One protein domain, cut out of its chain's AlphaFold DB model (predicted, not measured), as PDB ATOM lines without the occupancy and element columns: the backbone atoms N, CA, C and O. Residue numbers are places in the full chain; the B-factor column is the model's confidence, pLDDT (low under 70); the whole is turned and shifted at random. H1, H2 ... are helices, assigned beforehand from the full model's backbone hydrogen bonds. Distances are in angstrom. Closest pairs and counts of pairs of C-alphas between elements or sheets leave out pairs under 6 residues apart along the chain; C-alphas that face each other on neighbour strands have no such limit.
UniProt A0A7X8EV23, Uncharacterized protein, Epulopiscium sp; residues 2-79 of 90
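What this domain is: This is residues 2 to 79 of the 90 residues of an uncharacterized protein of Epulopiscium sp (UniProt A0A7X8EV23). Two long helices, H4 and H5, make a wide, open V, coming near each other only at the end where the tight link of residues 52 to 54 joins them. The short helix H1 lies alongside H4 on the inner side of the V, and the small helices H2 and H3 follow it toward the other end of H4, where the chain folds back; H5 sticks out as a free arm with residues 59 to 77. The printed part has 78 residues with five named helices, in the order H1, H2, H3, H4, H5, and no named strand: the class is all helix. The whole is extended, with a radius of gyration of the C-alphas of 17.9 A, and flat, spanning 47 by 39 by 16 A.

How they stand to each other: H1, residues 2 to 8, touches H4, residues 28 to 51, at residues 35 to 42 of H4 alone; the closest C-alphas, those of Ser 5 and Cys 35, are 5.3 A apart. The two run opposite ways at a shallow tilt of 11 degrees. H1 and H2, residues 11 to 14, meet only through their link. H2 is close to but not clearly touching H3, residues 16 to 21, with the closest C-alphas, Pro 12 and Trp 19, 5.7 A apart. H2 is also close to but not clearly touching H4, where the closest C-alphas, Pro 12 and Asn 28, are 7.4 A apart. H3 and H4 are apart. H4 and H5, residues 55 to 77, are close but not clearly touching: their closest C-alphas, those of Leu 50 and Ile 58, are 7.6 A apart. These two run opposite ways at a steep tilt of 52 degrees. H5 is apart from H1, H2 and H3. In H1, H3, H4 and H5 every O i to N i+4 pair is within hydrogen-bond range; H2 is too short for such a pair.

Where its parts are: H1 begins at C-alpha 2, (10.251, 25.619, -47.542), and is 9.9 A long from first to last C-alpha. H2 measures 5.2 A and H3 8.7 A. H4, the longest helix by residues, begins at C-alpha 28, (6.628, 15.557, -33.494), and is 34.9 A long. H5 is 33.7 A long and ends at C-alpha 77, (7.867, 14.572, -71.273).

The domain as a whole: The C-alphas farthest apart, those of Glu 17 and Ala 56, are 49.1 A from each other. Residues 51 to 57 and 59 to 79 stand free; the body without them spans 44 by 19 by 15 A. The printed part has no cut and no long link. The mean pLDDT of the printed part is 79.1, and residue 52 and residues 76 to 79 are under 70.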
ATOM      1  N   ILE A   2      11.563  25.529 -48.235       73.94
ATOM      2  CA  ILE A   2      10.251  25.619 -47.542       73.94
ATOM      3  C   ILE A   2       9.388  24.366 -47.797       73.94
ATOM      4  O   ILE A   2       8.882  23.750 -46.865       73.94
ATOM      5  N   ALA A   3       9.288  23.931 -49.060       73.19
ATOM      6  CA  ALA A   3       8.539  22.728 -49.432       73.19
ATOM      7  C   ALA A   3       9.089  21.444 -48.781       73.19
ATOM      8  O   ALA A   3       8.315  20.584 -48.373       73.19
ATOM      9  N   THR A   4      10.415  21.335 -48.637       75.56
ATOM     10  CA  THR A   4      11.049  20.183 -47.984       75.56
ATOM     11  C   THR A   4      10.772  20.184 -46.485       75.56
ATOM     12  O   THR A   4      10.405  19.141 -45.973       75.56
ATOM     13  N   SER A   5      10.806  21.334 -45.798       74.50
ATOM     14  CA  SER A   5      10.429  21.423 -44.376       74.50
ATOM     15  C   SER A   5       8.973  21.006 -44.130       74.50
ATOM     16  O   SER A   5       8.681  20.282 -43.182       74.50
ATOM     17  N   ILE A   6       8.051  21.397 -45.018       74.19
ATOM     18  CA  ILE A   6       6.638  20.991 -44.938       74.19
ATOM     19  C   ILE A   6       6.478  19.486 -45.206       74.19
ATOM     20  O   ILE A   6       5.683  18.824 -44.540       74.19
ATOM     21  N   ALA A   7       7.228  18.931 -46.162       75.00
ATOM     22  CA  ALA A   7       7.243  17.493 -46.425       75.00
ATOM     23  C   ALA A   7       7.830  16.706 -45.238       75.00
ATOM     24  O   ALA A   7       7.266  15.689 -44.839       75.00
ATOM     25  N   THR A   8       8.885  17.222 -44.605       78.00
ATOM     26  CA  THR A   8       9.494  16.651 -43.400       78.00
ATOM     27  C   THR A   8       8.528  16.616 -42.225       78.00
ATOM     28  O   THR A   8       8.461  15.611 -41.533       78.00
ATOM     29  N   MET A   9       7.670  17.621 -42.047       77.25
ATOM     30  CA  MET A   9       6.617  17.557 -41.022       77.25
ATOM     31  C   MET A   9       5.576  16.446 -41.264       77.25
ATOM     32  O   MET A   9       4.844  16.082 -40.342       77.25
ATOM     33  N   LYS A  10       5.479  15.914 -42.490       75.25
ATOM     34  CA  LYS A  10       4.567  14.814 -42.842       75.25
ATOM     35  C   LYS A  10       5.224  13.433 -42.766       75.25
ATOM     36  O   LYS A  10       4.492  12.457 -42.640       75.25
ATOM     37  N   LEU A  11       6.556  13.343 -42.789       77.69
ATOM     38  CA  LEU A  11       7.322  12.091 -42.680       77.69
ATOM     39  C   LEU A  11       6.871  11.177 -41.523       77.69
ATOM     40  O   LEU A  11       6.511  10.041 -41.818       77.69
ATOM     41  N   PRO A  12       6.751  11.647 -40.263       73.44
ATOM     42  CA  PRO A  12       6.297  10.797 -39.155       73.44
ATOM     43  C   PRO A  12       4.856  10.278 -39.303       73.44
ATOM     44  O   PRO A  12       4.473   9.335 -38.621       73.44
ATOM     45  N   LYS A  13       4.032  10.895 -40.164       75.69
ATOM     46  CA  LYS A  13       2.651  10.455 -40.437       75.69
ATOM     47  C   LYS A  13       2.547   9.520 -41.640       75.69
ATOM     48  O   LYS A  13       1.613   8.730 -41.692       75.69
ATOM     49  N   ILE A  14       3.438   9.666 -42.620       78.94
ATOM     50  CA  ILE A  14       3.423   8.879 -43.862       78.94
ATOM     51  C   ILE A  14       4.215   7.577 -43.678       78.94
ATOM     52  O   ILE A  14       3.797   6.549 -44.195       78.94
ATOM     53  N   PHE A  15       5.307   7.611 -42.909       78.19
ATOM     54  CA  PHE A  15       6.182   6.463 -42.659       78.19
ATOM     55  C   PHE A  15       6.473   6.305 -41.158       78.19
ATOM     56  O   PHE A  15       7.588   6.581 -40.721       78.19
ATOM     57  N   PRO A  16       5.479   5.917 -40.340       74.88
ATOM     58  CA  PRO A  16       5.642   5.850 -38.889       74.88
ATOM     59  C   PRO A  16       6.663   4.788 -38.443       74.88
ATOM     60  O   PRO A  16       7.509   5.097 -37.612       74.88
ATOM     61  N   GLU A  17       6.642   3.582 -39.024       73.62
ATOM     62  CA  GLU A  17       7.574   2.497 -38.652       73.62
ATOM     63  C   GLU A  17       9.030   2.816 -39.020       73.62
ATOM     64  O   GLU A  17       9.935   2.645 -38.204       73.62
ATOM     65  N   GLU A  18       9.260   3.344 -40.223       77.19
ATOM     66  CA  GLU A  18      10.595   3.766 -40.667       77.19
ATOM     67  C   GLU A  18      11.087   5.011 -39.919       77.19
ATOM     68  O   GLU A  18      12.283   5.168 -39.667       77.19
ATOM     69  N   TRP A  19      10.174   5.903 -39.517       75.25
ATOM     70  CA  TRP A  19      10.516   7.061 -38.698       75.25
ATOM     71  C   TRP A  19      10.955   6.653 -37.292       75.25
ATOM     72  O   TRP A  19      11.951   7.190 -36.821       75.25
ATOM     73  N   GLU A  20      10.279   5.698 -36.646       73.75
ATOM     74  CA  GLU A  20      10.666   5.208 -35.311       73.75
ATOM     75  C   GLU A  20      11.991   4.436 -35.316       73.75
ATOM     76  O   GLU A  20      12.776   4.563 -34.375       73.75
ATOM     77  N   LYS A  21      12.281   3.683 -36.384       77.88
ATOM     78  CA  LYS A  21      13.575   3.001 -36.572       77.88
ATOM     79  C   LYS A  21      14.715   3.954 -36.953       77.88
ATOM     80  O   LYS A  21      15.886   3.581 -36.854       77.88
ATOM     81  N   SER A  22      14.405   5.171 -37.399       74.44
ATOM     82  CA  SER A  22      15.405   6.121 -37.879       74.44
ATOM     83  C   SER A  22      16.263   6.685 -36.738       74.44
ATOM     84  O   SER A  22      15.721   7.169 -35.742       74.44
ATOM     85  N   PRO A  23      17.598   6.785 -36.900       73.12
ATOM     86  CA  PRO A  23      18.457   7.475 -35.933       73.12
ATOM     87  C   PRO A  23      18.155   8.981 -35.818       73.12
ATOM     88  O   PRO A  23      18.620   9.629 -34.882       73.12
ATOM     89  N   TYR A  24      17.387   9.547 -36.758       71.25
ATOM     90  CA  TYR A  24      16.973  10.953 -36.772       71.25
ATOM     91  C   TYR A  24      15.542  11.173 -36.261       71.25
ATOM     92  O   TYR A  24      15.024  12.293 -36.353       71.25
ATOM     93  N   HIS A  25      14.910  10.132 -35.710       73.44
ATOM     94  CA  HIS A  25      13.664  10.250 -34.968       73.44
ATOM     95  C   HIS A  25      13.787  11.370 -33.925       73.44
ATOM     96  O   HIS A  25      14.608  11.337 -33.013       73.44
ATOM     97  N   CYS A  26      12.901  12.358 -34.018       76.75
ATOM     98  CA  CYS A  26      12.633  13.289 -32.925       76.75
ATOM     99  C   CYS A  26      11.132  13.353 -32.626       76.75
ATOM    100  O   CYS A  26      10.314  12.814 -33.378       76.75
ATOM    101  N   SER A  27      10.756  13.973 -31.501       77.50
ATOM    102  CA  SER A  27       9.340  14.146 -31.169       77.50
ATOM    103  C   SER A  27       8.663  15.054 -32.201       77.50
ATOM    104  O   SER A  27       9.259  16.021 -32.682       77.50
ATOM    105  N   ASN A  28       7.394  14.781 -32.511       74.44
ATOM    106  CA  ASN A  28       6.628  15.557 -33.494       74.44
ATOM    107  C   ASN A  28       6.615  17.066 -33.189       74.44
ATOM    108  O   ASN A  28       6.618  17.884 -34.108       74.44
ATOM    109  N   GLY A  29       6.638  17.444 -31.905       74.88
ATOM    110  CA  GLY A  29       6.706  18.844 -31.484       74.88
ATOM    111  C   GLY A  29       8.055  19.495 -31.788       74.88
ATOM    112  O   GLY A  29       8.094  20.621 -32.281       74.88
ATOM    113  N   VAL A  30       9.156  18.775 -31.557       80.62
ATOM    114  CA  VAL A  30      10.518  19.255 -31.841       80.62
ATOM    115  C   VAL A  30      10.732  19.390 -33.350       80.62
ATOM    116  O   VAL A  30      11.208  20.427 -33.814       80.62
ATOM    117  N   LEU A  31      10.291  18.394 -34.123       81.81
ATOM    118  CA  LEU A  31      10.326  18.424 -35.586       81.81
ATOM    119  C   LEU A  31       9.569  19.638 -36.143       81.81
ATOM    120  O   LEU A  31      10.101  20.390 -36.963       81.81
ATOM    121  N   ALA A  32       8.335  19.847 -35.677       79.75
ATOM    122  CA  ALA A  32       7.496  20.958 -36.109       79.75
ATOM    123  C   ALA A  32       8.110  22.314 -35.741       79.75
ATOM    124  O   ALA A  32       8.150  23.208 -36.586       79.75
ATOM    125  N   PHE A  33       8.635  22.459 -34.522       84.56
ATOM    126  CA  PHE A  33       9.283  23.690 -34.076       84.56
ATOM    127  C   PHE A  33      10.466  24.068 -34.974       84.56
ATOM    128  O   PHE A  33      10.508  25.185 -35.493       84.56
ATOM    129  N   PHE A  34      11.387  23.133 -35.224       84.44
ATOM    130  CA  PHE A  34      12.545  23.401 -36.076       84.44
ATOM    131  C   PHE A  34      12.151  23.679 -37.529       84.44
ATOM    132  O   PHE A  34      12.706  24.590 -38.143       84.44
ATOM    133  N   CYS A  35      11.161  22.966 -38.071       83.81
ATOM    134  CA  CYS A  35      10.674  23.213 -39.429       83.81
ATOM    135  C   CYS A  35      10.038  24.605 -39.572       83.81
ATOM    136  O   CYS A  35      10.287  25.299 -40.563       83.81
ATOM    137  N   ILE A  36       9.248  25.037 -38.585       84.88
ATOM    138  CA  ILE A  36       8.622  26.366 -38.568       84.88
ATOM    139  C   ILE A  36       9.690  27.452 -38.407       84.88
ATOM    140  O   ILE A  36       9.716  28.398 -39.196       84.88
ATOM    141  N   ALA A  37      10.610  27.298 -37.453       86.69
ATOM    142  CA  ALA A  37      11.701  28.245 -37.235       86.69
ATOM    143  C   ALA A  37      12.579  28.397 -38.489       86.69
ATOM    144  O   ALA A  37      12.832  29.516 -38.936       86.69
ATOM    145  N   ALA A  38      12.966  27.283 -39.120       84.75
ATOM    146  CA  ALA A  38      13.724  27.296 -40.368       84.75
ATOM    147  C   ALA A  38      12.957  27.991 -41.501       84.75
ATOM    148  O   ALA A  38      13.549  28.735 -42.278       84.75
ATOM    149  N   THR A  39      11.637  27.795 -41.578       85.50
ATOM    150  CA  THR A  39      10.790  28.462 -42.578       85.50
ATOM    151  C   THR A  39      10.779  29.977 -42.378       85.50
ATOM    152  O   THR A  39      10.939  30.715 -43.350       85.50
ATOM    153  N   ILE A  40      10.657  30.450 -41.134       88.06
ATOM    154  CA  ILE A  40      10.679  31.882 -40.804       88.06
ATOM    155  C   ILE A  40      12.029  32.501 -41.181       88.06
ATOM    156  O   ILE A  40      12.063  33.523 -41.866       88.06
ATOM    157  N   VAL A  41      13.139  31.860 -40.797       88.94
ATOM    158  CA  VAL A  41      14.491  32.317 -41.156       88.94
ATOM    159  C   VAL A  41      14.651  32.402 -42.674       88.94
ATOM    160  O   VAL A  41      15.180  33.390 -43.182       88.94
ATOM    161  N   LEU A  42      14.133  31.419 -43.417       85.50
ATOM    162  CA  LEU A  42      14.208  31.424 -44.877       85.50
ATOM    163  C   LEU A  42      13.433  32.588 -45.502       85.50
ATOM    164  O   LEU A  42      13.910  33.191 -46.458       85.50
ATOM    165  N   ILE A  43      12.252  32.912 -44.971       85.38
ATOM    166  CA  ILE A  43      11.442  34.042 -45.449       85.38
ATOM    167  C   ILE A  43      12.200  35.357 -45.245       85.38
ATOM    168  O   ILE A  43      12.287  36.168 -46.169       85.38
ATOM    169  N   VAL A  44      12.803  35.543 -44.070       88.38
ATOM    170  CA  VAL A  44      13.641  36.718 -43.781       88.38
ATOM    171  C   VAL A  44      14.842  36.771 -44.727       88.38
ATOM    172  O   VAL A  44      15.171  37.835 -45.253       88.38
ATOM    173  N   GLN A  45      15.468  35.627 -45.003       86.06
ATOM    174  CA  GLN A  45      16.601  35.554 -45.917       86.06
ATOM    175  C   GLN A  45      16.218  35.882 -47.363       86.06
ATOM    176  O   GLN A  45      16.965  36.589 -48.036       86.06
ATOM    177  N   ILE A  46      15.051  35.435 -47.833       83.00
ATOM    178  CA  ILE A  46      14.518  35.797 -49.154       83.00
ATOM    179  C   ILE A  46      14.314  37.312 -49.246       83.00
ATOM    180  O   ILE A  46      14.720  37.925 -50.231       83.00
ATOM    181  N   TYR A  47      13.743  37.925 -48.206       81.44
ATOM    182  CA  TYR A  47      13.541  39.373 -48.155       81.44
ATOM    183  C   TYR A  47      14.867  40.150 -48.214       81.44
ATOM    184  O   TYR A  47      15.025  41.047 -49.043       81.44
ATOM    185  N   PHE A  48      15.852  39.764 -47.397       82.25
ATOM    186  CA  PHE A  48      17.184  40.378 -47.415       82.25
ATOM    187  C   PHE A  48      17.896  40.198 -48.757       82.25
ATOM    188  O   PHE A  48      18.539  41.129 -49.248       82.25
ATOM    189  N   ASN A  49      17.778  39.012 -49.356       79.50
ATOM    190  CA  ASN A  49      18.383  38.714 -50.644       79.50
ATOM    191  C   ASN A  49      17.785  39.609 -51.736       79.50
ATOM    192  O   ASN A  49      18.539  40.272 -52.439       79.50
ATOM    193  N   LEU A  50      16.456  39.733 -51.797       72.75
ATOM    194  CA  LEU A  50      15.762  40.614 -52.745       72.75
ATOM    195  C   LEU A  50      16.139  42.088 -52.576       72.75
ATOM    196  O   LEU A  50      16.361  42.769 -53.572       72.75
ATOM    197  N   SER A  51      16.259  42.572 -51.338       72.56
ATOM    198  CA  SER A  51      16.646  43.964 -51.075       72.56
ATOM    199  C   SER A  51      18.110  44.267 -51.410       72.56
ATOM    200  O   SER A  51      18.460  45.434 -51.573       72.56
ATOM    201  N   SER A  52      18.968  43.247 -51.480       69.06
ATOM    202  CA  SER A  52      20.410  43.404 -51.721       69.06
ATOM    203  C   SER A  52      20.802  43.179 -53.187       69.06
ATOM    204  O   SER A  52      21.976  43.289 -53.533       69.06
ATOM    205  N   LEU A  53      19.843  42.836 -54.055       74.12
ATOM    206  CA  LEU A  53      20.086  42.487 -55.454       74.12
ATOM    207  C   LEU A  53      19.939  43.701 -56.381       74.12
ATOM    208  O   LEU A  53      18.943  44.420 -56.359       74.12
ATOM    209  N   THR A  54      20.911  43.879 -57.275       77.88
ATOM    210  CA  THR A  54      20.830  44.829 -58.393       77.88
ATOM    211  C   THR A  54      19.680  44.428 -59.336       77.88
ATOM    212  O   THR A  54      19.495  43.228 -59.566       77.88
ATOM    213  N   PRO A  55      18.948  45.369 -59.970       76.62
ATOM    214  CA  PRO A  55      17.814  45.050 -60.855       76.62
ATOM    215  C   PRO A  55      18.134  44.027 -61.958       76.62
ATOM    216  O   PRO A  55      17.298  43.195 -62.303       76.62
ATOM    217  N   ALA A  56      19.372  44.033 -62.462       77.00
ATOM    218  CA  ALA A  56      19.853  43.068 -63.449       77.00
ATOM    219  C   ALA A  56      19.870  41.617 -62.927       77.00
ATOM    220  O   ALA A  56      19.534  40.696 -63.671       77.00
ATOM    221  N   LEU A  57      20.214  41.392 -61.652       78.19
ATOM    222  CA  LEU A  57      20.204  40.045 -61.074       78.19
ATOM    223  C   LEU A  57      18.780  39.542 -60.817       78.19
ATOM    224  O   LEU A  57      18.537  38.349 -60.974       78.19
ATOM    225  N   ILE A  58      17.838  40.422 -60.466       79.56
ATOM    226  CA  ILE A  58      16.426  40.042 -60.289       79.56
ATOM    227  C   ILE A  58      15.866  39.503 -61.610       79.56
ATOM    228  O   ILE A  58      15.263  38.431 -61.639       79.56
ATOM    229  N   ILE A  59      16.135  40.201 -62.716       84.44
ATOM    230  CA  ILE A  59      15.750  39.750 -64.059       84.44
ATOM    231  C   ILE A  59      16.417  38.405 -64.382       84.44
ATOM    232  O   ILE A  59      15.742  37.487 -64.846       84.44
ATOM    233  N   GLY A  60      17.708  38.251 -64.074       84.12
ATOM    234  CA  GLY A  60      18.430  36.988 -64.253       84.12
ATOM    235  C   GLY A  60      17.802  35.809 -63.496       84.12
ATOM    236  O   GLY A  60      17.645  34.735 -64.073       84.12
ATOM    237  N   GLN A  61      17.381  36.010 -62.243       83.19
ATOM    238  CA  GLN A  61      16.702  34.984 -61.438       83.19
ATOM    239  C   GLN A  61      15.346  34.584 -62.034       83.19
ATOM    240  O   GLN A  61      15.035  33.395 -62.111       83.19
ATOM    241  N   VAL A  62      14.554  35.554 -62.503       85.62
ATOM    242  CA  VAL A  62      13.258  35.281 -63.147       85.62
ATOM    243  C   VAL A  62      13.448  34.494 -64.444       85.62
ATOM    244  O   VAL A  62      12.769  33.490 -64.656       85.62
ATOM    245  N   VAL A  63      14.400  34.899 -65.289       91.19
ATOM    246  CA  VAL A  63      14.716  34.190 -66.540       91.19
ATOM    247  C   VAL A  63      15.191  32.766 -66.250       91.19
ATOM    248  O   VAL A  63      14.711  31.821 -66.875       91.19
ATOM    249  N   PHE A  64      16.084  32.591 -65.276       88.12
ATOM    250  CA  PHE A  64      16.564  31.272 -64.872       88.12
ATOM    251  C   PHE A  64      15.425  30.369 -64.378       88.12
ATOM    252  O   PHE A  64      15.357  29.205 -64.768       88.12
ATOM    253  N   LEU A  65      14.493  30.904 -63.582       88.12
ATOM    254  CA  LEU A  65      13.330  30.160 -63.097       88.12
ATOM    255  C   LEU A  65      12.424  29.697 -64.247       88.12
ATOM    256  O   LEU A  65      12.007  28.540 -64.270       88.12
ATOM    257  N   VAL A  66      12.165  30.564 -65.231       91.19
ATOM    258  CA  VAL A  66      11.389  30.203 -66.429       91.19
ATOM    259  C   VAL A  66      12.092  29.100 -67.222       91.19
ATOM    260  O   VAL A  66      11.461  28.103 -67.568       91.19
ATOM    261  N   LEU A  67      13.399  29.231 -67.462       91.31
ATOM    262  CA  LEU A  67      14.179  28.212 -68.168       91.31
ATOM    263  C   LEU A  67      14.187  26.875 -67.419       91.31
ATOM    264  O   LEU A  67      14.037  25.831 -68.049       91.31
ATOM    265  N   ALA A  68      14.306  26.895 -66.090       87.75
ATOM    266  CA  ALA A  68      14.258  25.694 -65.264       87.75
ATOM    267  C   ALA A  68      12.899  24.985 -65.354       87.75
ATOM    268  O   ALA A  68      12.864  23.760 -65.452       87.75
ATOM    269  N   ILE A  69      11.787  25.731 -65.371       86.62
ATOM    270  CA  ILE A  69      10.437  25.164 -65.530       86.62
ATOM    271  C   ILE A  69      10.260  24.562 -66.925       86.62
ATOM    272  O   ILE A  69       9.797  23.428 -67.043       86.62
ATOM    273  N   VAL A  70      10.653  25.287 -67.975       89.00
ATOM    274  CA  VAL A  70      10.574  24.799 -69.362       89.00
ATOM    275  C   VAL A  70      11.423  23.541 -69.537       89.00
ATOM    276  O   VAL A  70      10.956  22.546 -70.090       89.00
ATOM    277  N   PHE A  71      12.648  23.552 -69.011       86.00
ATOM    278  CA  PHE A  71      13.534  22.396 -69.032       86.00
ATOM    279  C   PHE A  71      12.957  21.219 -68.244       86.00
ATOM    280  O   PHE A  71      12.979  20.095 -68.738       86.00
ATOM    281  N   ALA A  72      12.413  21.456 -67.046       81.69
ATOM    282  CA  ALA A  72      11.775  20.414 -66.250       81.69
ATOM    283  C   ALA A  72      10.601  19.790 -67.010       81.69
ATOM    284  O   ALA A  72      10.531  18.569 -67.106       81.69
ATOM    285  N   HIS A  73       9.731  20.601 -67.611       80.38
ATOM    286  CA  HIS A  73       8.601  20.111 -68.395       80.38
ATOM    287  C   HIS A  73       9.063  19.251 -69.579       80.38
ATOM    288  O   HIS A  73       8.645  18.102 -69.706       80.38
ATOM    289  N   PHE A  74      10.026  19.745 -70.362       80.69
ATOM    290  CA  PHE A  74      10.617  18.987 -71.465       80.69
ATOM    291  C   PHE A  74      11.278  17.680 -70.988       80.69
ATOM    292  O   PHE A  74      11.163  16.634 -71.625       80.69
ATOM    293  N   ARG A  75      11.946  17.708 -69.830       75.00
ATOM    294  CA  ARG A  75      12.614  16.542 -69.238       75.00
ATOM    295  C   ARG A  75      11.632  15.494 -68.708       75.00
ATOM    296  O   ARG A  75      11.964  14.305 -68.778       75.00
ATOM    297  N   TYR A  76      10.483  15.924 -68.185       66.50
ATOM    298  CA  TYR A  76       9.385  15.056 -67.751       66.50
ATOM    299  C   TYR A  76       8.698  14.389 -68.950       66.50
ATOM    300  O   TYR A  76       8.462  13.185 -68.909       66.50
ATOM    301  N   GLU A  77       8.463  15.124 -70.043       64.44
ATOM    302  CA  GLU A  77       7.867  14.572 -71.273       64.44
ATOM    303  C   GLU A  77       8.830  13.683 -72.079       64.44
ATOM    304  O   GLU A  77       8.399  12.788 -72.802       64.44
ATOM    305  N   SER A  78      10.146  13.847 -71.911       59.91
ATOM    306  CA  SER A  78      11.180  13.060 -72.605       59.91
ATOM    307  C   SER A  78      11.221  11.561 -72.215       59.91
ATOM    308  O   SER A  78      12.106  10.832 -72.663       59.91
ATOM    309  N   GLY A  79      10.295  11.064 -71.383       55.06
ATOM    310  CA  GLY A  79      10.043   9.627 -71.162       55.06
ATOM    311  C   GLY A  79      11.155   8.832 -70.457       55.06
ATOM    312  O   GLY A  79      10.936   7.705 -70.025       55.06
TER     313      GLY A  79